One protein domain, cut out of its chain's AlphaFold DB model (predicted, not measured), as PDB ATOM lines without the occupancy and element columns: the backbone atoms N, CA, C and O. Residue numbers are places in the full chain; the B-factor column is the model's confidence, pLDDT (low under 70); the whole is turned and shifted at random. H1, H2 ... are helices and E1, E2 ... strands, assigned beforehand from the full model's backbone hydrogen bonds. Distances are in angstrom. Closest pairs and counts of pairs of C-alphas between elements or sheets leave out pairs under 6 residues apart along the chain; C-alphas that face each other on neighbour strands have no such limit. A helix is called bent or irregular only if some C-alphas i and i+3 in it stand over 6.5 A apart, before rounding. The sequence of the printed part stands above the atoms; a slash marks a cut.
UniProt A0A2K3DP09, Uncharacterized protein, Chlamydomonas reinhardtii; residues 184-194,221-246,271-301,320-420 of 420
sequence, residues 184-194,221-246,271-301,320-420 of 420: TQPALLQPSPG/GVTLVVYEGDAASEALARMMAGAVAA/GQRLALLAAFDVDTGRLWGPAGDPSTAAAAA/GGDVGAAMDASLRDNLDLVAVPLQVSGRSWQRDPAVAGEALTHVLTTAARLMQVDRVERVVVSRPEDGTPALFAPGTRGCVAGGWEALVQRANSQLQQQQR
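Overview. This is residues 184 to 194, 221 to 246, 271 to 301 and 320 to 420 of the 420 residues of an uncharacterized protein of Chlamydomonas reinhardtii (UniProt A0A2K3DP09). A strongly twisted sheet of five strands forms the core, with helices on both faces: H1 and H3 side by side over one face, and H4 on the other, where the sheet curls round it. H5 packs on H4 and on the edge strand E5, while H2 touches no helix, is not on the sheet and lies far out. The printed part has 169 residues, with five named helices and five named strands in the order E1 E2 H1 E3 H2 H3 E4 H4 E5 H5. The sheet is mixed, in the order E1 E4 E3 E2 E5, and the class is mixed, helices and strands. The whole is compact, with a radius of gyration of the C-alphas of 14.9 A and spans of 46 by 37 by 33 A.

Arrangement. The edge strand E1, residues 187 to 189, is antiparallel to E4, residues 337 to 342, at 154 degrees, with N 189 and O 337 2.8 A apart. E4 is parallel to E3, residues 273 to 281, at 26 degrees, with N 340 and O 278 at 2.8 A. E3 is parallel to E2, residues 221 to 226, at 43 degrees, with N 277 and O 225 at 2.8 A. E2 is parallel to the other edge strand, E5, residues 375 to 382, at 22 degrees, with N 380 and O 224 at 2.8 A. H1, residues 231 to 246, lies over E3 and E2 at a height over the sheet of 9.1 A and runs along the strands, at 10 degrees to E2 on the local plane. H3, residues 323 to 332, is on the same face, over E4 and E3 at a height of 9.3 A, and runs along the strands, at 4 degrees to E4 on the local plane. H1 and H3 are close but not clearly touching, their closest C-alphas being those of Ala 237 and Ala 329, 7.4 A apart; they run the same way at a shallow tilt of 33 degrees, only just short of steep. H4, residues 353 to 371, is on the opposite face, which makes three layers, helices on both faces of a sheet. The closest C-alphas of E4 and H4 are those of Val 338 and Ala 367, 6.1 A apart. E4, H4 and E5 form a split strand-helix-strand unit, two parallel strands with a helix between them in the chain and E3 and E2 between them in the sheet; its crossover is right-handed. H5, residues 403 to 419, is on the sheet, and its closest C-alphas to E5 are those of Asn 412 and Arg 375, 5.6 A apart. H4 touches H5 with residues 357 to 365 alone, the same way at a steep tilt of 49 degrees; their closest C-alphas are those of Thr 361 and Ala 411, 5.2 A apart. H2, residues 294 to 301, is apart from H3, H4 and E5, for instance. Every O i to N i+4 pair is within hydrogen-bond range in H1, H2, H3 and H5, and 12 of 15 are in H4.

Along the chain. E1 begins at C-alpha 187, at (-34.223, 7.936, 99.975). E2 spans 16.2 A, H1 22.5 A and E3, the longest strand, 26.0 A from first to last C-alpha. H2 spans 10.4 A, H3 14.3 A and E4 15.9 A. H4, the longest helix by residues, spans 26.0 A; it is neither bent nor irregular, but only just: C-alphas 355 and 358 are 6.4 A apart. E5 spans 21.6 A, and its residues 381 to 382 pair antiparallel with residues 389 to 390. H5 spans 24.9 A and ends at C-alpha 419, at (-29.080, 7.981, 79.473).

Size, cuts and confidence. The C-alphas of Ala 301 and Arg 420, the two farthest apart, are 49.3 A apart. Residues 195 to 220, 247 to 270 and 302 to 319 are not printed, and the C-alphas across these cuts are 21.4 A, 9.1 A and 10.9 A apart. The long links are E3 to H2, 12 residues, and E5 to H5, 20 residues. The mean pLDDT of the printed part is 76.5; 47 residues are under 70, among them 290 to 301, 350 to 355 and 383 to 404.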
ATOM      1  N   THR A 184     -30.481   2.702 105.236       76.12
ATOM      2  CA  THR A 184     -29.351   2.044 104.540       76.12
ATOM      3  C   THR A 184     -29.352   2.261 103.040       76.12
ATOM      4  O   THR A 184     -28.388   1.909 102.373       76.12
ATOM      5  N   GLN A 185     -30.420   2.838 102.497       79.88
ATOM      6  CA  GLN A 185     -30.541   3.127 101.076       79.88
ATOM      7  C   GLN A 185     -30.809   4.617 100.866       79.88
ATOM      8  O   GLN A 185     -31.438   5.250 101.723       79.88
ATOM      9  N   PRO A 186     -30.356   5.184  99.736       88.69
ATOM     10  CA  PRO A 186     -30.732   6.531  99.354       88.69
ATOM     11  C   PRO A 186     -32.252   6.673  99.274       88.69
ATOM     12  O   PRO A 186     -32.934   5.843  98.670       88.69
ATOM     13  N   ALA A 187     -32.788   7.732  99.872       89.25
ATOM     14  CA  ALA A 187     -34.223   7.936  99.975       89.25
ATOM     15  C   ALA A 187     -34.608   9.389  99.682       89.25
ATOM     16  O   ALA A 187     -33.962  10.327 100.147       89.25
ATOM     17  N   LEU A 188     -35.701   9.561  98.935       91.00
ATOM     18  CA  LEU A 188     -36.377  10.844  98.770       91.00
ATOM     19  C   LEU A 188     -37.555  10.920  99.741       91.00
ATOM     20  O   LEU A 188     -38.513  10.152  99.636       91.00
ATOM     21  N   LEU A 189     -37.480  11.848 100.685       89.88
ATOM     22  CA  LEU A 189     -38.493  12.102 101.695       89.88
ATOM     23  C   LEU A 189     -39.345  13.288 101.250       89.88
ATOM     24  O   LEU A 189     -38.838  14.393 101.068       89.88
ATOM     25  N   GLN A 190     -40.648  13.044 101.091       87.44
ATOM     26  CA  GLN A 190     -41.615  14.057 100.670       87.44
ATOM     27  C   GLN A 190     -42.685  14.251 101.762       87.44
ATOM     28  O   GLN A 190     -43.594  13.417 101.902       87.44
ATOM     29  N   PRO A 191     -42.591  15.317 102.580       75.69
ATOM     30  CA  PRO A 191     -43.443  15.507 103.753       75.69
ATOM     31  C   PRO A 191     -44.926  15.689 103.397       75.69
ATOM     32  O   PRO A 191     -45.761  15.038 104.025       75.69
ATOM     33  N   SER A 192     -45.272  16.429 102.337       69.69
ATOM     34  CA  SER A 192     -46.650  16.525 101.831       69.69
ATOM     35  C   SER A 192     -46.701  16.646 100.301       69.69
ATOM     36  O   SER A 192     -46.259  17.656  99.761       69.69
ATOM     37  N   PRO A 193     -47.325  15.695  99.578       54.00
ATOM     38  CA  PRO A 193     -47.607  15.857  98.147       54.00
ATOM     39  C   PRO A 193     -48.641  16.961  97.852       54.00
ATOM     40  O   PRO A 193     -48.718  17.459  96.734       54.00
ATOM     41  N   GLY A 194     -49.464  17.330  98.845       46.09
ATOM     42  CA  GLY A 194     -50.702  18.098  98.660       46.09
ATOM     43  C   GLY A 194     -50.556  19.586  98.324       46.09
ATOM     44  O   GLY A 194     -51.545  20.202  97.933       46.09
ATOM     45  N   GLY A 221     -34.223  20.809  85.773       79.62
ATOM     46  CA  GLY A 221     -33.103  20.850  86.718       79.62
ATOM     47  C   GLY A 221     -33.527  20.935  88.198       79.62
ATOM     48  O   GLY A 221     -34.679  21.242  88.515       79.62
ATOM     49  N   VAL A 222     -32.594  20.671  89.123       88.06
ATOM     50  CA  VAL A 222     -32.789  20.842  90.581       88.06
ATOM     51  C   VAL A 222     -31.683  21.692  91.212       88.06
ATOM     52  O   VAL A 222     -30.508  21.540  90.871       88.06
ATOM     53  N   THR A 223     -32.052  22.536  92.176       88.62
ATOM     54  CA  THR A 223     -31.108  23.173  93.105       88.62
ATOM     55  C   THR A 223     -31.138  22.430  94.437       88.62
ATOM     56  O   THR A 223     -32.191  22.304  95.070       88.62
ATOM     57  N   LEU A 224     -29.982  21.923  94.860       90.12
ATOM     58  CA  LEU A 224     -29.816  21.170  96.102       90.12
ATOM     59  C   LEU A 224     -29.202  22.060  97.180       90.12
ATOM     60  O   LEU A 224     -28.211  22.741  96.929       90.12
ATOM     61  N   VAL A 225     -29.768  22.033  98.382       89.81
ATOM     62  CA  VAL A 225     -29.223  22.719  99.560       89.81
ATOM     63  C   VAL A 225     -28.599  21.680 100.481       89.81
ATOM     64  O   VAL A 225     -29.310  20.822 100.998       89.81
ATOM     65  N   VAL A 226     -27.286  21.740 100.688       89.50
ATOM     66  CA  VAL A 226     -26.591  20.831 101.606       89.50
ATOM     67  C   VAL A 226     -26.972  21.176 103.040       89.50
ATOM     68  O   VAL A 226     -26.844  22.322 103.468       89.50
ATOM     69  N   TYR A 227     -27.449  20.174 103.770       89.75
ATOM     70  CA  TYR A 227     -27.836  20.301 105.165       89.75
ATOM     71  C   TYR A 227     -26.762  19.685 106.067       89.75
ATOM     72  O   TYR A 227     -26.505  18.482 105.993       89.75
ATOM     73  N   GLU A 228     -26.147  20.505 106.920       85.25
ATOM     74  CA  GLU A 228     -25.039  20.108 107.805       85.25
ATOM     75  C   GLU A 228     -25.455  20.056 109.287       85.25
ATOM     76  O   GLU A 228     -24.718  19.515 110.105       85.25
ATOM     77  N   GLY A 229     -26.650  20.546 109.635       81.69
ATOM     78  CA  GLY A 229     -27.193  20.535 111.001       81.69
ATOM     79  C   GLY A 229     -26.791  21.741 111.855       81.69
ATOM     80  O   GLY A 229     -27.297  21.915 112.960       81.69
ATOM     81  N   ASP A 230     -25.925  22.613 111.341       78.81
ATOM     82  CA  ASP A 230     -25.591  23.875 111.991       78.81
ATOM     83  C   ASP A 230     -26.653  24.970 111.756       78.81
ATOM     84  O   ASP A 230     -27.546  24.861 110.908       78.81
ATOM     85  N   ALA A 231     -26.525  26.068 112.507       79.38
ATOM     86  CA  ALA A 231     -27.440  27.205 112.444       79.38
ATOM     87  C   ALA A 231     -27.523  27.856 111.049       79.38
ATOM     88  O   ALA A 231     -28.560  28.431 110.709       79.38
ATOM     89  N   ALA A 232     -26.459  27.770 110.249       78.50
ATOM     90  CA  ALA A 232     -26.401  28.348 108.915       78.50
ATOM     91  C   ALA A 232     -27.209  27.511 107.918       78.50
ATOM     92  O   ALA A 232     -28.045  28.049 107.190       78.50
ATOM     93  N   SER A 233     -27.028  26.191 107.939       81.38
ATOM     94  CA  SER A 233     -27.820  25.262 107.133       81.38
ATOM     95  C   SER A 233     -29.313  25.302 107.507       81.38
ATOM     96  O   SER A 233     -30.170  25.276 106.623       81.38
ATOM     97  N   GLU A 234     -29.641  25.502 108.790       85.38
ATOM     98  CA  GLU A 234     -31.012  25.735 109.278       85.38
ATOM     99  C   GLU A 234     -31.607  27.066 108.788       85.38
ATOM    100  O   GLU A 234     -32.780  27.141 108.412       85.38
ATOM    101  N   ALA A 235     -30.821  28.147 108.777       82.81
ATOM    102  CA  ALA A 235     -31.264  29.429 108.229       82.81
ATOM    103  C   ALA A 235     -31.523  29.333 106.718       82.81
ATOM    104  O   ALA A 235     -32.506  29.887 106.216       82.81
ATOM    105  N   LEU A 236     -30.680  28.586 106.003       83.88
ATOM    106  CA  LEU A 236     -30.826  28.357 104.573       83.88
ATOM    107  C   LEU A 236     -32.059  27.510 104.240       83.88
ATOM    108  O   LEU A 236     -32.783  27.847 103.302       83.88
ATOM    109  N   ALA A 237     -32.344  26.471 105.029       87.50
ATOM    110  CA  ALA A 237     -33.565  25.677 104.906       87.50
ATOM    111  C   ALA A 237     -34.822  26.549 105.076       87.50
ATOM    112  O   ALA A 237     -35.718  26.521 104.232       87.50
ATOM    113  N   ARG A 238     -34.857  27.423 106.089       86.56
ATOM    114  CA  ARG A 238     -35.971  28.371 106.287       86.56
ATOM    115  C   ARG A 238     -36.121  29.361 105.130       86.56
ATOM    116  O   ARG A 238     -37.238  29.625 104.684       86.56
ATOM    117  N   MET A 239     -35.013  29.883 104.601       84.94
ATOM    118  CA  MET A 239     -35.033  30.768 103.429       84.94
ATOM    119  C   MET A 239     -35.564  30.048 102.181       84.94
ATOM    120  O   MET A 239     -36.395  30.593 101.454       84.94
ATOM    121  N   MET A 240     -35.121  28.810 101.959       87.12
ATOM    122  CA  MET A 240     -35.596  27.941 100.884       87.12
ATOM    123  C   MET A 240     -37.099  27.672 101.010       87.12
ATOM    124  O   MET A 240     -37.816  27.786 100.020       87.12
ATOM    125  N   ALA A 241     -37.597  27.370 102.210       85.81
ATOM    126  CA  ALA A 241     -39.024  27.174 102.456       85.81
ATOM    127  C   ALA A 241     -39.841  28.433 102.148       85.81
ATOM    128  O   ALA A 241     -40.873  28.343 101.482       85.81
ATOM    129  N   GLY A 242     -39.336  29.610 102.529       83.00
ATOM    130  CA  GLY A 242     -39.911  30.895 102.130       83.00
ATOM    131  C   GLY A 242     -39.968  31.070 100.608       83.00
ATOM    132  O   GLY A 242     -41.007  31.457 100.079       83.00
ATOM    133  N   ALA A 243     -38.898  30.722  99.887       80.31
ATOM    134  CA  ALA A 243     -38.860  30.787  98.423       80.31
ATOM    135  C   ALA A 243     -39.832  29.795  97.755       80.31
ATOM    136  O   ALA A 243     -40.497  30.149  96.780       80.31
ATOM    137  N   VAL A 244     -39.957  28.573  98.289       77.19
ATOM    138  CA  VAL A 244     -40.932  27.572  97.819       77.19
ATOM    139  C   VAL A 244     -42.363  28.049  98.069       77.19
ATOM    140  O   VAL A 244     -43.207  27.910  97.189       77.19
ATOM    141  N   ALA A 245     -42.642  28.630  99.237       76.50
ATOM    142  CA  ALA A 245     -43.963  29.151  99.586       76.50
ATOM    143  C   ALA A 245     -44.343  30.407  98.782       76.50
ATOM    144  O   ALA A 245     -45.515  30.604  98.472       76.50
ATOM    145  N   ALA A 246     -43.363  31.244  98.428       66.38
ATOM    146  CA  ALA A 246     -43.555  32.448  97.624       66.38
ATOM    147  C   ALA A 246     -43.711  32.171  96.117       66.38
ATOM    148  O   ALA A 246     -44.069  33.084  95.371       66.38
ATOM    149  N   GLY A 271     -39.914  29.233  91.163       65.19
ATOM    150  CA  GLY A 271     -40.328  28.173  90.236       65.19
ATOM    151  C   GLY A 271     -39.296  27.063  89.987       65.19
ATOM    152  O   GLY A 271     -39.647  26.063  89.364       65.19
ATOM    153  N   GLN A 272     -38.063  27.169  90.502       73.88
ATOM    154  CA  GLN A 272     -37.104  26.058  90.453       73.88
ATOM    155  C   GLN A 272     -37.507  24.910  91.390       73.88
ATOM    156  O   GLN A 272     -38.083  25.117  92.462       73.88
ATOM    157  N   ARG A 273     -37.145  23.675  91.019       85.75
ATOM    158  CA  ARG A 273     -37.229  22.533  91.939       85.75
ATOM    159  C   ARG A 273     -36.111  22.653  92.970       85.75
ATOM    160  O   ARG A 273     -34.936  22.637  92.611       85.75
ATOM    161  N   LEU A 274     -36.488  22.747  94.241       89.19
ATOM    162  CA  LEU A 274     -35.564  22.821  95.370       89.19
ATOM    163  C   LEU A 274     -35.721  21.562  96.244       89.19
ATOM    164  O   LEU A 274     -36.857  21.148  96.514       89.19
ATOM    165  N   ALA A 275     -34.606  20.982  96.706       92.56
ATOM    166  CA  ALA A 275     -34.585  19.957  97.758       92.56
ATOM    167  C   ALA A 275     -33.402  20.133  98.732       92.56
ATOM    168  O   ALA A 275     -32.330  20.599  98.342       92.56
ATOM    169  N   LEU A 276     -33.599  19.731  99.989       94.19
ATOM    170  CA  LEU A 276     -32.512  19.533 100.946       94.19
ATOM    171  C   LEU A 276     -31.719  18.279 100.562       94.19
ATOM    172  O   LEU A 276     -32.286  17.295 100.086       94.19
ATOM    173  N   LEU A 277     -30.415  18.299 100.806       94.19
ATOM    174  CA  LEU A 277     -29.497  17.193 100.585       94.19
ATOM    175  C   LEU A 277     -28.752  16.889 101.884       94.19
ATOM    176  O   LEU A 277     -27.982  17.716 102.368       94.19
ATOM    177  N   ALA A 278     -28.945  15.687 102.416       92.81
ATOM    178  CA  ALA A 278     -28.239  15.189 103.588       92.81
ATOM    179  C   ALA A 278     -27.480  13.913 103.219       92.81
ATOM    180  O   ALA A 278     -28.078  12.844 103.083       92.81
ATOM    181  N   ALA A 279     -26.162  14.012 103.066       90.69
ATOM    182  CA  ALA A 279     -25.308  12.831 103.062       90.69
ATOM    183  C   ALA A 279     -24.887  12.521 104.501       90.69
ATOM    184  O   ALA A 279     -24.630  13.448 105.270       90.69
ATOM    185  N   PHE A 280     -24.837  11.252 104.888       88.19
ATOM    186  CA  PHE A 280     -24.559  10.869 106.272       88.19
ATOM    187  C   PHE A 280     -23.864   9.518 106.361       88.19
ATOM    188  O   PHE A 280     -23.985   8.672 105.479       88.19
ATOM    189  N   ASP A 281     -23.155   9.313 107.458       84.94
ATOM    190  CA  ASP A 281     -22.510   8.059 107.783       84.94
ATOM    191  C   ASP A 281     -23.548   7.001 108.188       84.94
ATOM    192  O   ASP A 281     -24.320   7.187 109.132       84.94
ATOM    193  N   VAL A 282     -23.570   5.877 107.478       81.69
ATOM    194  CA  VAL A 282     -24.552   4.811 107.689       81.69
ATOM    195  C   VAL A 282     -24.312   4.010 108.965       81.69
ATOM    196  O   VAL A 282     -25.182   3.228 109.302       81.69
ATOM    197  N   ASP A 283     -23.209   4.183 109.699       77.62
ATOM    198  CA  ASP A 283     -22.921   3.454 110.946       77.62
ATOM    199  C   ASP A 283     -23.199   4.279 112.196       77.62
ATOM    200  O   ASP A 283     -23.643   3.746 113.220       77.62
ATOM    201  N   THR A 284     -23.124   5.602 112.088       78.12
ATOM    202  CA  THR A 284     -23.379   6.550 113.183       78.12
ATOM    203  C   THR A 284     -24.624   7.417 112.980       78.12
ATOM    204  O   THR A 284     -25.170   7.933 113.947       78.12
ATOM    205  N   GLY A 285     -25.118   7.556 111.746       80.88
ATOM    206  CA  GLY A 285     -26.212   8.467 111.394       80.88
ATOM    207  C   GLY A 285     -25.796   9.940 111.327       80.88
ATOM    208  O   GLY A 285     -26.646  10.790 111.064       80.88
ATOM    209  N   ARG A 286     -24.517  10.257 111.558       85.38
ATOM    210  CA  ARG A 286     -24.001  11.630 111.548       85.38
ATOM    211  C   ARG A 286     -23.897  12.177 110.133       85.38
ATOM    212  O   ARG A 286     -23.482  11.458 109.229       85.38
ATOM    213  N   LEU A 287     -24.243  13.446 109.949       86.94
ATOM    214  CA  LEU A 287     -24.142  14.123 108.656       86.94
ATOM    215  C   LEU A 287     -22.682  14.176 108.198       86.94
ATOM    216  O   LEU A 287     -21.778  14.393 108.997       86.94
ATOM    217  N   TRP A 288     -22.439  13.994 106.904       81.81
ATOM    218  CA  TRP A 288     -21.102  13.931 106.317       81.81
ATOM    219  C   TRP A 288     -20.460  15.325 106.160       81.81
ATOM    220  O   TRP A 288     -19.863  15.634 105.146       81.81
ATOM    221  N   GLY A 289     -20.561  16.190 107.168       74.00
ATOM    222  CA  GLY A 289     -20.086  17.577 107.140       74.00
ATOM    223  C   GLY A 289     -19.198  17.927 108.341       74.00
ATOM    224  O   GLY A 289     -18.838  17.050 109.130       74.00
ATOM    225  N   PRO A 290     -18.839  19.210 108.526       63.66
ATOM    226  CA  PRO A 290     -18.031  19.667 109.653       63.66
ATOM    227  C   PRO A 290     -18.688  19.371 111.000       63.66
ATOM    228  O   PRO A 290     -17.972  19.104 111.954       63.66
ATOM    229  N   ALA A 291     -20.021  19.372 111.093       58.09
ATOM    230  CA  ALA A 291     -20.750  19.071 112.327       58.09
ATOM    231  C   ALA A 291     -20.804  17.570 112.675       58.09
ATOM    232  O   ALA A 291     -21.035  17.217 113.831       58.09
ATOM    233  N   GLY A 292     -20.583  16.680 111.701       54.50
ATOM    234  CA  GLY A 292     -20.559  15.231 111.930       54.50
ATOM    235  C   GLY A 292     -19.218  14.698 112.429       54.50
ATOM    236  O   GLY A 292     -19.159  13.584 112.961       54.50
ATOM    237  N   ASP A 293     -18.150  15.490 112.305       62.59
ATOM    238  CA  ASP A 293     -16.827  15.114 112.791       62.59
ATOM    239  C   ASP A 293     -16.824  15.096 114.339       62.59
ATOM    240  O   ASP A 293     -17.161  16.086 114.994       62.59
ATOM    241  N   PRO A 294     -16.467  13.966 114.979       58.56
ATOM    242  CA  PRO A 294     -16.451  13.860 116.437       58.56
ATOM    243  C   PRO A 294     -15.537  14.886 117.119       58.56
ATOM    244  O   PRO A 294     -15.830  15.295 118.242       58.56
ATOM    245  N   SER A 295     -14.463  15.330 116.460       57.09
ATOM    246  CA  SER A 295     -13.511  16.292 117.024       57.09
ATOM    247  C   SER A 295     -14.041  17.730 117.042       57.09
ATOM    248  O   SER A 295     -13.757  18.479 117.976       57.09
ATOM    249  N   THR A 296     -14.854  18.117 116.059       56.03
ATOM    250  CA  THR A 296     -15.500  19.439 115.987       56.03
ATOM    251  C   THR A 296     -16.785  19.473 116.810       56.03
ATOM    252  O   THR A 296     -17.049  20.477 117.465       56.03
ATOM    253  N   ALA A 297     -17.547  18.375 116.858       53.53
ATOM    254  CA  ALA A 297     -18.732  18.249 117.706       53.53
ATOM    255  C   ALA A 297     -18.373  18.357 119.200       53.53
ATOM    256  O   ALA A 297     -19.057  19.055 119.949       53.53
ATOM    257  N   ALA A 298     -17.265  17.735 119.620       51.31
ATOM    258  CA  ALA A 298     -16.730  17.874 120.975       51.31
ATOM    259  C   ALA A 298     -16.258  19.310 121.272       51.31
ATOM    260  O   ALA A 298     -16.548  19.840 122.343       51.31
ATOM    261  N   ALA A 299     -15.599  19.973 120.315       45.75
ATOM    262  CA  ALA A 299     -15.179  21.370 120.456       45.75
ATOM    263  C   ALA A 299     -16.373  22.346 120.528       45.75
ATOM    264  O   ALA A 299     -16.386  23.253 121.357       45.75
ATOM    265  N   ALA A 300     -17.413  22.133 119.715       47.41
ATOM    266  CA  ALA A 300     -18.642  22.923 119.738       47.41
ATOM    267  C   ALA A 300     -19.449  22.704 121.032       47.41
ATOM    268  O   ALA A 300     -20.022  23.653 121.566       47.41
ATOM    269  N   ALA A 301     -19.475  21.479 121.566       50.25
ATOM    270  CA  ALA A 301     -20.075  21.184 122.868       50.25
ATOM    271  C   ALA A 301     -19.308  21.853 124.023       50.25
ATOM    272  O   ALA A 301     -19.931  22.430 124.912       50.25
ATOM    273  N   GLY A 320     -27.627  18.471 116.923       59.91
ATOM    274  CA  GLY A 320     -27.919  19.024 115.588       59.91
ATOM    275  C   GLY A 320     -26.832  18.746 114.541       59.91
ATOM    276  O   GLY A 320     -26.119  19.641 114.121       59.91
ATOM    277  N   GLY A 321     -26.658  17.489 114.155       74.69
ATOM    278  CA  GLY A 321     -25.582  17.011 113.287       74.69
ATOM    279  C   GLY A 321     -25.793  15.569 112.823       74.69
ATOM    280  O   GLY A 321     -24.857  14.926 112.349       74.69
ATOM    281  N   ASP A 322     -27.007  15.037 112.972       85.62
ATOM    282  CA  ASP A 322     -27.401  13.730 112.460       85.62
ATOM    283  C   ASP A 322     -28.464  13.855 111.359       85.62
ATOM    284  O   ASP A 322     -29.081  14.903 111.147       85.62
ATOM    285  N   VAL A 323     -28.669  12.764 110.622       87.44
ATOM    286  CA  VAL A 323     -29.699  12.676 109.579       87.44
ATOM    287  C   VAL A 323     -31.103  12.932 110.135       87.44
ATOM    288  O   VAL A 323     -31.996  13.355 109.404       87.44
ATOM    289  N   GLY A 324     -31.305  12.710 111.433       87.38
ATOM    290  CA  GLY A 324     -32.562  12.968 112.097       87.38
ATOM    291  C   GLY A 324     -32.917  14.449 112.144       87.38
ATOM    292  O   GLY A 324     -34.047  14.793 111.808       87.38
ATOM    293  N   ALA A 325     -31.949  15.313 112.442       87.12
ATOM    294  CA  ALA A 325     -32.126  16.761 112.381       87.12
ATOM    295  C   ALA A 325     -32.524  17.228 110.969       87.12
ATOM    296  O   ALA A 325     -33.404  18.073 110.818       87.12
ATOM    297  N   ALA A 326     -31.940  16.633 109.921       90.19
ATOM    298  CA  ALA A 326     -32.319  16.930 108.536       90.19
ATOM    299  C   ALA A 326     -33.770  16.513 108.229       90.19
ATOM    300  O   ALA A 326     -34.509  17.251 107.576       90.19
ATOM    301  N   MET A 327     -34.195  15.340 108.716       89.50
ATOM    302  CA  MET A 327     -35.584  14.880 108.600       89.50
ATOM    303  C   MET A 327     -36.559  15.815 109.319       89.50
ATOM    304  O   MET A 327     -37.629  16.110 108.786       89.50
ATOM    305  N   ASP A 328     -36.191  16.283 110.509       87.75
ATOM    306  CA  ASP A 328     -37.017  17.191 111.302       87.75
ATOM    307  C   ASP A 328     -37.136  18.561 110.632       87.75
ATOM    308  O   ASP A 328     -38.242  19.090 110.543       87.75
ATOM    309  N   ALA A 329     -36.046  19.097 110.071       89.06
ATOM    310  CA  ALA A 329     -36.078  20.312 109.257       89.06
ATOM    311  C   ALA A 329     -36.969  20.145 108.014       89.06
ATOM    312  O   ALA A 329     -37.846  20.967 107.759       89.06
ATOM    313  N   SER A 330     -36.831  19.032 107.286       90.94
ATOM    314  CA  SER A 330     -37.692  18.704 106.139       90.94
ATOM    315  C   SER A 330     -39.179  18.696 106.504       90.94
ATOM    316  O   SER A 330     -39.994  19.258 105.772       90.94
ATOM    317  N   LEU A 331     -39.541  18.095 107.639       88.44
ATOM    318  CA  LEU A 331     -40.923  18.043 108.112       88.44
ATOM    319  C   LEU A 331     -41.439  19.404 108.573       88.44
ATOM    320  O   LEU A 331     -42.539  19.790 108.181       88.44
ATOM    321  N   ARG A 332     -40.654  20.111 109.391       88.94
ATOM    322  CA  ARG A 332     -40.985  21.442 109.914       88.94
ATOM    323  C   ARG A 332     -41.232  22.444 108.793       88.94
ATOM    324  O   ARG A 332     -42.233  23.150 108.817       88.94
ATOM    325  N   ASP A 333     -40.329  22.475 107.819       88.38
ATOM    326  CA  ASP A 333     -40.300  23.488 106.764       88.38
ATOM    327  C   ASP A 333     -40.979  23.007 105.463       88.38
ATOM    328  O   ASP A 333     -41.021  23.722 104.462       88.38
ATOM    329  N   ASN A 334     -41.553  21.797 105.479       87.88
ATOM    330  CA  ASN A 334     -42.240  21.151 104.357       87.88
ATOM    331  C   ASN A 334     -41.401  21.124 103.060       87.88
ATOM    332  O   ASN A 334     -41.883  21.427 101.964       87.88
ATOM    333  N   LEU A 335     -40.132  20.739 103.194       89.62
ATOM    334  CA  LEU A 335     -39.166  20.633 102.101       89.62
ATOM    335  C   LEU A 335     -38.939  19.175 101.703       89.62
ATOM    336  O   LEU A 335     -38.874  18.298 102.563       89.62
ATOM    337  N   ASP A 336     -38.757  18.915 100.405       92.12
ATOM    338  CA  ASP A 336     -38.233  17.622  99.952       92.12
ATOM    339  C   ASP A 336     -36.820  17.423 100.519       92.12
ATOM    340  O   ASP A 336     -36.014  18.356 100.513       92.12
ATOM    341  N   LEU A 337     -36.509  16.205 100.960       93.19
ATOM    342  CA  LEU A 337     -35.188  15.831 101.458       93.19
ATOM    343  C   LEU A 337     -34.659  14.610 100.716       93.19
ATOM    344  O   LEU A 337     -35.266  13.541 100.736       93.19
ATOM    345  N   VAL A 338     -33.491  14.759 100.108       94.50
ATOM    346  CA  VAL A 338     -32.688  13.655  99.597       94.50
ATOM    347  C   VAL A 338     -31.709  13.237 100.688       94.50
ATOM    348  O   VAL A 338     -30.783  13.977 101.015       94.50
ATOM    349  N   ALA A 339     -31.904  12.045 101.243       92.62
ATOM    350  CA  ALA A 339     -31.010  11.455 102.231       92.62
ATOM    351  C   ALA A 339     -30.143  10.377 101.563       92.62
ATOM    352  O   ALA A 339     -30.679   9.427 100.992       92.62
ATOM    353  N   VAL A 340     -28.815  10.516 101.629       91.94
ATOM    354  CA  VAL A 340     -27.854   9.591 101.005       91.94
ATOM    355  C   VAL A 340     -26.937   8.978 102.074       91.94
ATOM    356  O   VAL A 340     -26.076   9.681 102.604       91.94
ATOM    357  N   PRO A 341     -27.105   7.687 102.416       88.44
ATOM    358  CA  PRO A 341     -26.200   6.993 103.326       88.44
ATOM    359  C   PRO A 341     -24.858   6.703 102.652       88.44
ATOM    360  O   PRO A 341     -24.821   6.314 101.486       88.44
ATOM    361  N   LEU A 342     -23.769   6.840 103.405       86.00
ATOM    362  CA  LEU A 342     -22.402   6.571 102.967       86.00
ATOM    363  C   LEU A 342     -21.611   5.800 104.031       86.00
ATOM    364  O   LEU A 342     -21.814   5.992 105.230       86.00
ATOM    365  N   GLN A 343     -20.644   4.995 103.598       83.00
ATOM    366  CA  GLN A 343     -19.684   4.306 104.465       83.00
ATOM    367  C   GLN A 343     -18.417   5.158 104.673       83.00
ATOM    368  O   GLN A 343     -17.358   4.892 104.107       83.00
ATOM    369  N   VAL A 344     -18.516   6.237 105.455       75.06
ATOM    370  CA  VAL A 344     -17.423   7.222 105.625       75.06
ATOM    371  C   VAL A 344     -16.702   7.124 106.974       75.06
ATOM    372  O   VAL A 344     -15.697   7.810 107.167       75.06
ATOM    373  N   SER A 345     -17.150   6.241 107.870       74.56
ATOM    374  CA  SER A 345     -16.626   6.026 109.229       74.56
ATOM    375  C   SER A 345     -16.503   7.324 110.041       74.56
ATOM    376  O   SER A 345     -15.519   7.542 110.744       74.56
ATOM    377  N   GLY A 346     -17.478   8.225 109.901       66.38
ATOM    378  CA  GLY A 346     -17.527   9.512 110.607       66.38
ATOM    379  C   GLY A 346     -16.504  10.567 110.155       66.38
ATOM    380  O   GLY A 346     -16.346  11.583 110.832       66.38
ATOM    381  N   ARG A 347     -15.801  10.359 109.032       71.25
ATOM    382  CA  ARG A 347     -14.937  11.381 108.402       71.25
ATOM    383  C   ARG A 347     -15.786  12.507 107.813       71.25
ATOM    384  O   ARG A 347     -16.904  12.231 107.413       71.25
ATOM    385  N   SER A 348     -15.266  13.732 107.676       73.00
ATOM    386  CA  SER A 348     -15.945  14.820 106.939       73.00
ATOM    387  C   SER A 348     -15.328  15.045 105.556       73.00
ATOM    388  O   SER A 348     -14.112  14.911 105.385       73.00
ATOM    389  N   TRP A 349     -16.139  15.450 104.571       72.06
ATOM    390  CA  TRP A 349     -15.629  15.794 103.233       72.06
ATOM    391  C   TRP A 349     -14.699  17.015 103.225       72.06
ATOM    392  O   TRP A 349     -13.988  17.235 102.249       72.06
ATOM    393  N   GLN A 350     -14.697  17.832 104.288       66.50
ATOM    394  CA  GLN A 350     -13.863  19.036 104.373       66.50
ATOM    395  C   GLN A 350     -12.409  18.710 104.737       66.50
ATOM    396  O   GLN A 350     -11.504  19.445 104.346       66.50
ATOM    397  N   ARG A 351     -12.176  17.618 105.479       64.06
ATOM    398  CA  ARG A 351     -10.827  17.172 105.868       64.06
ATOM    399  C   ARG A 351     -10.170  16.251 104.848       64.06
ATOM    400  O   ARG A 351      -8.946  16.236 104.778       64.06
ATOM    401  N   ASP A 352     -10.960  15.515 104.069       64.88
ATOM    402  CA  ASP A 352     -10.458  14.569 103.067       64.88
ATOM    403  C   ASP A 352     -10.988  14.885 101.652       64.88
ATOM    404  O   ASP A 352     -11.819  14.159 101.095       64.88
ATOM    405  N   PRO A 353     -10.547  16.006 101.051       64.06
ATOM    406  CA  PRO A 353     -11.084  16.479  99.780       64.06
ATOM    407  C   PRO A 353     -10.757  15.580  98.578       64.06
ATOM    408  O   PRO A 353     -11.476  15.619  97.577       64.06
ATOM    409  N   ALA A 354      -9.672  14.801  98.648       61.62
ATOM    410  CA  ALA A 354      -9.270  13.898  97.571       61.62
ATOM    411  C   ALA A 354     -10.264  12.738  97.434       61.62
ATOM    412  O   ALA A 354     -10.684  12.402  96.329       61.62
ATOM    413  N   VAL A 355     -10.695  12.187  98.568       65.44
ATOM    414  CA  VAL A 355     -11.626  11.057  98.643       65.44
ATOM    415  C   VAL A 355     -13.076  11.579  98.546       65.44
ATOM    416  O   VAL A 355     -13.947  10.929  97.972       65.44
ATOM    417  N   ALA A 356     -13.340  12.826  98.958       72.56
ATOM    418  CA  ALA A 356     -14.658  13.454  98.852       72.56
ATOM    419  C   ALA A 356     -15.193  13.605  97.418       72.56
ATOM    420  O   ALA A 356     -16.406  13.586  97.219       72.56
ATOM    421  N   GLY A 357     -14.328  13.765  96.410       77.81
ATOM    422  CA  GLY A 357     -14.777  14.089  95.054       77.81
ATOM    423  C   GLY A 357     -15.636  13.002  94.398       77.81
ATOM    424  O   GLY A 357     -16.675  13.298  93.802       77.81
ATOM    425  N   GLU A 358     -15.240  11.738  94.536       78.75
ATOM    426  CA  GLU A 358     -15.990  10.606  93.983       78.75
ATOM    427  C   GLU A 358     -17.298  10.371  94.743       78.75
ATOM    428  O   GLU A 358     -18.358  10.247  94.127       78.75
ATOM    429  N   ALA A 359     -17.247  10.396  96.076       81.62
ATOM    430  CA  ALA A 359     -18.430  10.255  96.917       81.62
ATOM    431  C   ALA A 359     -19.448  11.377  96.679       81.62
ATOM    432  O   ALA A 359     -20.635  11.103  96.532       81.62
ATOM    433  N   LEU A 360     -19.013  12.633  96.561       85.00
ATOM    434  CA  LEU A 360     -19.911  13.745  96.249       85.00
ATOM    435  C   LEU A 360     -20.515  13.617  94.848       85.00
ATOM    436  O   LEU A 360     -21.699  13.893  94.666       85.00
ATOM    437  N   THR A 361     -19.750  13.131  93.868       86.62
ATOM    438  CA  THR A 361     -20.294  12.833  92.533       86.62
ATOM    439  C   THR A 361     -21.380  11.748  92.621       86.62
ATOM    440  O   THR A 361     -22.457  11.899  92.042       86.62
ATOM    441  N   HIS A 362     -21.156  10.694  93.411       87.44
ATOM    442  CA  HIS A 362     -22.159   9.662  93.687       87.44
ATOM    443  C   HIS A 362     -23.407  10.220  94.394       87.44
ATOM    444  O   HIS A 362     -24.531   9.908  94.003       87.44
ATOM    445  N   VAL A 363     -23.234  11.083  95.398       90.56
ATOM    446  CA  VAL A 363     -24.337  11.738  96.119       90.56
ATOM    447  C   VAL A 363     -25.198  12.561  95.158       90.56
ATOM    448  O   VAL A 363     -26.420  12.417  95.156       90.56
ATOM    449  N   LEU A 364     -24.582  13.384  94.305       91.25
ATOM    450  CA  LEU A 364     -25.300  14.256  93.369       91.25
ATOM    451  C   LEU A 364     -26.019  13.472  92.266       91.25
ATOM    452  O   LEU A 364     -27.181  13.750  91.970       91.25
ATOM    453  N   THR A 365     -25.365  12.463  91.686       90.19
ATOM    454  CA  THR A 365     -25.997  11.588  90.682       90.19
ATOM    455  C   THR A 365     -27.164  10.802  91.282       90.19
ATOM    456  O   THR A 365     -28.231  10.707  90.674       90.19
ATOM    457  N   THR A 366     -27.015  10.301  92.510       91.00
ATOM    458  CA  THR A 366     -28.085   9.618  93.249       91.00
ATOM    459  C   THR A 366     -29.252  10.555  93.550       91.00
ATOM    460  O   THR A 366     -30.409  10.184  93.337       91.00
ATOM    461  N   ALA A 367     -28.968  11.786  93.979       91.69
ATOM    462  CA  ALA A 367     -29.984  12.803  94.226       91.69
ATOM    463  C   ALA A 367     -30.800  13.113  92.967       91.69
ATOM    464  O   ALA A 367     -32.032  13.107  93.017       91.69
ATOM    465  N   ALA A 368     -30.127  13.314  91.831       90.06
ATOM    466  CA  ALA A 368     -30.781  13.573  90.553       90.06
ATOM    467  C   ALA A 368     -31.710  12.421  90.133       90.06
ATOM    468  O   ALA A 368     -32.870  12.647  89.781       90.06
ATOM    469  N   ARG A 369     -31.246  11.172  90.265       89.69
ATOM    470  CA  ARG A 369     -32.052   9.976  89.962       89.69
ATOM    471  C   ARG A 369     -33.281   9.854  90.860       89.69
ATOM    472  O   ARG A 369     -34.383   9.646  90.356       89.69
ATOM    473  N   LEU A 370     -33.117  10.011  92.176       89.19
ATOM    474  CA  LEU A 370     -34.228   9.952  93.134       89.19
ATOM    475  C   LEU A 370     -35.284  11.028  92.852       89.19
ATOM    476  O   LEU A 370     -36.485  10.776  92.960       89.19
ATOM    477  N   MET A 371     -34.830  12.216  92.453       88.12
ATOM    478  CA  MET A 371     -35.680  13.349  92.099       88.12
ATOM    479  C   MET A 371     -36.260  13.268  90.683       88.12
ATOM    480  O   MET A 371     -37.143  14.072  90.368       88.12
ATOM    481  N   GLN A 372     -35.820  12.310  89.858       88.75
ATOM    482  CA  GLN A 372     -36.212  12.169  88.452       88.75
ATOM    483  C   GLN A 372     -35.974  13.484  87.688       88.75
ATOM    484  O   GLN A 372     -36.907  14.094  87.169       88.75
ATOM    485  N   VAL A 373     -34.733  13.968  87.733       86.94
ATOM    486  CA  VAL A 373     -34.260  15.160  87.012       86.94
ATOM    487  C   VAL A 373     -33.072  14.807  86.132       86.94
ATOM    488  O   VAL A 373     -32.270  13.944  86.489       86.94
ATOM    489  N   ASP A 374     -32.934  15.516  85.015       84.81
ATOM    490  CA  ASP A 374     -31.869  15.257  84.038       84.81
ATOM    491  C   ASP A 374     -30.539  15.910  84.424       84.81
ATOM    492  O   ASP A 374     -29.472  15.469  83.999       84.81
ATOM    493  N   ARG A 375     -30.589  16.971  85.241       87.00
ATOM    494  CA  ARG A 375     -29.400  17.699  85.695       87.00
ATOM    495  C   ARG A 375     -29.554  18.283  87.095       87.00
ATOM    496  O   ARG A 375     -30.631  18.721  87.499       87.00
ATOM    497  N   VAL A 376     -28.436  18.373  87.805       87.19
ATOM    498  CA  VAL A 376     -28.286  19.261  88.963       87.19
ATOM    499  C   VAL A 376     -27.879  20.635  88.431       87.19
ATOM    500  O   VAL A 376     -26.848  20.746  87.769       87.19
ATOM    501  N   GLU A 377     -28.686  21.670  88.678       85.69
ATOM    502  CA  GLU A 377     -28.364  23.038  88.234       85.69
ATOM    503  C   GLU A 377     -27.348  23.690  89.159       85.69
ATOM    504  O   GLU A 377     -26.414  24.356  88.715       85.69
ATOM    505  N   ARG A 378     -27.558  23.523  90.465       83.25
ATOM    506  CA  ARG A 378     -26.767  24.195  91.486       83.25
ATOM    507  C   ARG A 378     -26.784  23.414  92.790       83.25
ATOM    508  O   ARG A 378     -27.785  22.797  93.149       83.25
ATOM    509  N   VAL A 379     -25.682  23.509  93.522       84.69
ATOM    510  CA  VAL A 379     -25.582  23.090  94.920       84.69
ATOM    511  C   VAL A 379     -25.289  24.329  95.761       84.69
ATOM    512  O   VAL A 379     -24.402  25.109  95.416       84.69
ATOM    513  N   VAL A 380     -26.053  24.532  96.830       82.69
ATOM    514  CA  VAL A 380     -25.872  25.627  97.790       82.69
ATOM    515  C   VAL A 380     -25.430  25.025  99.117       82.69
ATOM    516  O   VAL A 380     -26.038  24.067  99.592       82.69
ATOM    517  N   VAL A 381     -24.378  25.583  99.707       78.12
ATOM    518  CA  VAL A 381     -23.817  25.141 100.990       78.12
ATOM    519  C   VAL A 381     -23.694  26.359 101.902       78.12
ATOM    520  O   VAL A 381     -23.406  27.465 101.436       78.12
ATOM    521  N   SER A 382     -23.941  26.179 103.195       72.12
ATOM    522  CA  SER A 382     -23.713  27.199 104.220       72.12
ATOM    523  C   SER A 382     -22.223  27.518 104.378       72.12
ATOM    524  O   SER A 382     -21.378  26.627 104.289       72.12
ATOM    525  N   ARG A 383     -21.878  28.784 104.652       63.62
ATOM    526  CA  ARG A 383     -20.531  29.129 105.128       63.62
ATOM    527  C   ARG A 383     -20.467  28.981 106.651       63.62
ATOM    528  O   ARG A 383     -21.268  29.613 107.340       63.62
ATOM    529  N   PRO A 384     -19.507  28.221 107.199       54.19
ATOM    530  CA  PRO A 384     -19.399  28.031 108.646       54.19
ATOM    531  C   PRO A 384     -18.935  29.294 109.395       54.19
ATOM    532  O   PRO A 384     -19.146  29.398 110.597       54.19
ATOM    533  N   GLU A 385     -18.300  30.245 108.702       55.62
ATOM    534  CA  GLU A 385     -17.667  31.437 109.291       55.62
ATOM    535  C   GLU A 385     -18.629  32.595 109.604       55.62
ATOM    536  O   GLU A 385     -18.415  33.318 110.575       55.62
ATOM    537  N   ASP A 386     -19.696  32.764 108.825       56.72
ATOM    538  CA  ASP A 386     -20.649  33.874 108.978       56.72
ATOM    539  C   ASP A 386     -22.119  33.457 108.801       56.72
ATOM    540  O   ASP A 386     -23.030  34.278 108.907       56.72
ATOM    541  N   GLY A 387     -22.367  32.173 108.535       52.75
ATOM    542  CA  GLY A 387     -23.696  31.619 108.318       52.75
ATOM    543  C   GLY A 387     -24.407  32.125 107.066       52.75
ATOM    544  O   GLY A 387     -25.605  31.881 106.898       52.75
ATOM    545  N   THR A 388     -23.695  32.819 106.175       55.56
ATOM    546  CA  THR A 388     -24.275  33.318 104.933       55.56
ATOM    547  C   THR A 388     -24.448  32.183 103.920       55.56
ATOM    548  O   THR A 388     -23.624  31.261 103.853       55.56
ATOM    549  N   PRO A 389     -25.524  32.209 103.108       52.41
ATOM    550  CA  PRO A 389     -25.626  31.310 101.974       52.41
ATOM    551  C   PRO A 389     -24.545  31.671 100.967       52.41
ATOM    552  O   PRO A 389     -24.591  32.731 100.341       52.41
ATOM    553  N   ALA A 390     -23.589  30.776 100.764       54.66
ATOM    554  CA  ALA A 390     -22.670  30.924  99.658       54.66
ATOM    555  C   ALA A 390     -23.229  30.217  98.425       54.66
ATOM    556  O   ALA A 390     -23.245  28.990  98.310       54.66
ATOM    557  N   LEU A 391     -23.642  31.029  97.454       51.34
ATOM    558  CA  LEU A 391     -23.623  30.634  96.052       51.34
ATOM    559  C   LEU A 391     -22.151  30.606  95.645       51.34
ATOM    560  O   LEU A 391     -21.562  31.654  95.386       51.34
ATOM    561  N   PHE A 392     -21.502  29.449  95.699       52.81
ATOM    562  CA  PHE A 392     -20.061  29.426  95.487       52.81
ATOM    563  C   PHE A 392     -19.708  29.631  94.011       52.81
ATOM    564  O   PHE A 392     -19.845  28.731  93.187       52.81
ATOM    565  N   ALA A 393     -19.232  30.842  93.717       36.69
ATOM    566  CA  ALA A 393     -18.388  31.153  92.574       36.69
ATOM    567  C   ALA A 393     -16.986  30.527  92.774       36.69
ATOM    568  O   ALA A 393     -16.543  30.373  93.919       36.69
ATOM    569  N   PRO A 394     -16.274  30.160  91.694       31.12
ATOM    570  CA  PRO A 394     -14.963  29.513  91.768       31.12
ATOM    571  C   PRO A 394     -13.960  30.304  92.632       31.12
ATOM    572  O   PRO A 394     -13.789  31.506  92.448       31.12
ATOM    573  N   GLY A 395     -13.267  29.622  93.558       36.16
ATOM    574  CA  GLY A 395     -12.121  30.179  94.303       36.16
ATOM    575  C   GLY A 395     -12.247  30.283  95.830       36.16
ATOM    576  O   GLY A 395     -11.292  30.690  96.491       36.16
ATOM    577  N   THR A 396     -13.364  29.887  96.437       41.94
ATOM    578  CA  THR A 396     -13.479  29.814  97.905       41.94
ATOM    579  C   THR A 396     -12.797  28.559  98.449       41.94
ATOM    580  O   THR A 396     -13.141  27.436  98.082       41.94
ATOM    581  N   ARG A 397     -11.791  28.773  99.302       37.81
ATOM    582  CA  ARG A 397     -10.906  27.752  99.880       37.81
ATOM    583  C   ARG A 397     -11.688  26.626 100.571       37.81
ATOM    584  O   ARG A 397     -12.488  26.886 101.458       37.81
ATOM    585  N   GLY A 398     -11.392  25.389 100.173       42.69
ATOM    586  CA  GLY A 398     -12.022  24.154 100.661       42.69
ATOM    587  C   GLY A 398     -12.051  23.109  99.546       42.69
ATOM    588  O   GLY A 398     -13.109  22.673  99.106       42.69
ATOM    589  N   CYS A 399     -10.882  22.842  98.964       43.56
ATOM    590  CA  CYS A 399     -10.752  22.309  97.614       43.56
ATOM    591  C   CYS A 399     -10.903  20.787  97.558       43.56
ATOM    592  O   CYS A 399      -9.895  20.090  97.587       43.56
ATOM    593  N   VAL A 400     -12.111  20.277  97.298       49.66
ATOM    594  CA  VAL A 400     -12.204  19.177  96.319       49.66
ATOM    595  C   VAL A 400     -11.588  19.726  95.031       49.66
ATOM    596  O   VAL A 400     -11.951  20.829  94.618       49.66
ATOM    597  N   ALA A 401     -10.616  19.045  94.422       41.09
ATOM    598  CA  ALA A 401      -9.938  19.564  93.232       41.09
ATOM    599  C   ALA A 401     -10.968  19.944  92.137       41.09
ATOM    600  O   ALA A 401     -11.710  19.087  91.644       41.09
ATOM    601  N   GLY A 402     -11.051  21.243  91.811       52.72
ATOM    602  CA  GLY A 402     -12.015  21.821  90.856       52.72
ATOM    603  C   GLY A 402     -13.308  22.415  91.449       52.72
ATOM    604  O   GLY A 402     -14.074  23.028  90.712       52.72
ATOM    605  N   GLY A 403     -13.556  22.288  92.758       68.50
ATOM    606  CA  GLY A 403     -14.733  22.852  93.435       68.50
ATOM    607  C   GLY A 403     -16.060  22.126  93.150       68.50
ATOM    608  O   GLY A 403     -16.117  21.145  92.405       68.50
ATOM    609  N   TRP A 404     -17.150  22.608  93.761       69.50
ATOM    610  CA  TRP A 404     -18.505  22.056  93.584       69.50
ATOM    611  C   TRP A 404     -19.020  22.156  92.146       69.50
ATOM    612  O   TRP A 404     -19.757  21.281  91.708       69.50
ATOM    613  N   GLU A 405     -18.601  23.165  91.384       75.06
ATOM    614  CA  GLU A 405     -18.977  23.305  89.974       75.06
ATOM    615  C   GLU A 405     -18.421  22.154  89.124       75.06
ATOM    616  O   GLU A 405     -19.170  21.521  88.382       75.06
ATOM    617  N   ALA A 406     -17.146  21.791  89.306       77.69
ATOM    618  CA  ALA A 406     -16.572  20.622  88.643       77.69
ATOM    619  C   ALA A 406     -17.261  19.318  89.077       77.69
ATOM    620  O   ALA A 406     -17.423  18.410  88.266       77.69
ATOM    621  N   LEU A 407     -17.701  19.210  90.339       80.31
ATOM    622  CA  LEU A 407     -18.488  18.063  90.808       80.31
ATOM    623  C   LEU A 407     -19.859  17.988  90.136       80.31
ATOM    624  O   LEU A 407     -20.246  16.914  89.685       80.31
ATOM    625  N   VAL A 408     -20.567  19.113  90.029       84.25
ATOM    626  CA  VAL A 408     -21.855  19.197  89.328       84.25
ATOM    627  C   VAL A 408     -21.681  18.847  87.850       84.25
ATOM    628  O   VAL A 408     -22.437  18.035  87.324       84.25
ATOM    629  N   GLN A 409     -20.648  19.375  87.188       85.94
ATOM    630  CA  GLN A 409     -20.331  19.041  85.798       85.94
ATOM    631  C   GLN A 409     -20.001  17.552  85.620       85.94
ATOM    632  O   GLN A 409     -20.524  16.917  84.702       85.94
ATOM    633  N   ARG A 410     -19.186  16.965  86.511       86.94
ATOM    634  CA  ARG A 410     -18.891  15.520  86.512       86.94
ATOM    635  C   ARG A 410     -20.156  14.688  86.716       86.94
ATOM    636  O   ARG A 410     -20.383  13.750  85.956       86.94
ATOM    637  N   ALA A 411     -20.993  15.049  87.688       86.19
ATOM    638  CA  ALA A 411     -22.249  14.359  87.969       86.19
ATOM    639  C   ALA A 411     -23.203  14.416  86.768       86.19
ATOM    640  O   ALA A 411     -23.692  13.381  86.325       86.19
ATOM    641  N   ASN A 412     -23.401  15.597  86.179       88.75
ATOM    642  CA  ASN A 412     -24.240  15.770  84.991       88.75
ATOM    643  C   ASN A 412     -23.687  15.000  83.781       88.75
ATOM    644  O   ASN A 412     -24.451  14.378  83.049       88.75
ATOM    645  N   SER A 413     -22.363  14.961  83.605       88.69
ATOM    646  CA  SER A 413     -21.728  14.166  82.544       88.69
ATOM    647  C   SER A 413     -21.981  12.664  82.723       88.69
ATOM    648  O   SER A 413     -22.277  11.974  81.749       88.69
ATOM    649  N   GLN A 414     -21.912  12.154  83.959       87.38
ATOM    650  CA  GLN A 414     -22.236  10.756  84.266       87.38
ATOM    651  C   GLN A 414     -23.723  10.442  84.065       87.38
ATOM    652  O   GLN A 414     -24.043   9.383  83.529       87.38
ATOM    653  N   LEU A 415     -24.627  11.353  84.446       85.81
ATOM    654  CA  LEU A 415     -26.066  11.204  84.197       85.81
ATOM    655  C   LEU A 415     -26.346  11.076  82.695       85.81
ATOM    656  O   LEU A 415     -27.001  10.128  82.273       85.81
ATOM    657  N   GLN A 416     -25.767  11.958  81.878       86.44
ATOM    658  CA  GLN A 416     -25.914  11.912  80.419       86.44
ATOM    659  C   GLN A 416     -25.315  10.647  79.795       86.44
ATOM    660  O   GLN A 416     -25.866  10.115  78.838       86.44
ATOM    661  N   GLN A 417     -24.178  10.160  80.306       86.81
ATOM    662  CA  GLN A 417     -23.564   8.915  79.830       86.81
ATOM    663  C   GLN A 417     -24.443   7.689  80.075       86.81
ATOM    664  O   GLN A 417     -24.370   6.757  79.293       86.81
ATOM    665  N   GLN A 418     -25.246   7.689  81.137       79.81
ATOM    666  CA  GLN A 418     -26.129   6.574  81.496       79.81
ATOM    667  C   GLN A 418     -27.486   6.622  80.790       79.81
ATOM    668  O   GLN A 418     -28.204   5.627  80.784       79.81
ATOM    669  N   GLN A 419     -27.866   7.790  80.268       77.19
ATOM    670  CA  GLN A 419     -29.080   7.981  79.473       77.19
ATOM    671  C   GLN A 419     -28.885   7.602  77.995       77.19
ATOM    672  O   GLN A 419     -29.875   7.395  77.296       77.19
ATOM    673  N   ARG A 420     -27.632   7.549  77.526       73.69
ATOM    674  CA  ARG A 420     -27.245   7.028  76.209       73.69
ATOM    675  C   ARG A 420     -27.043   5.525  76.280       73.69
ATOM    676  O   ARG A 420     -27.385   4.868  75.275       73.69
TER     677      ARG A 420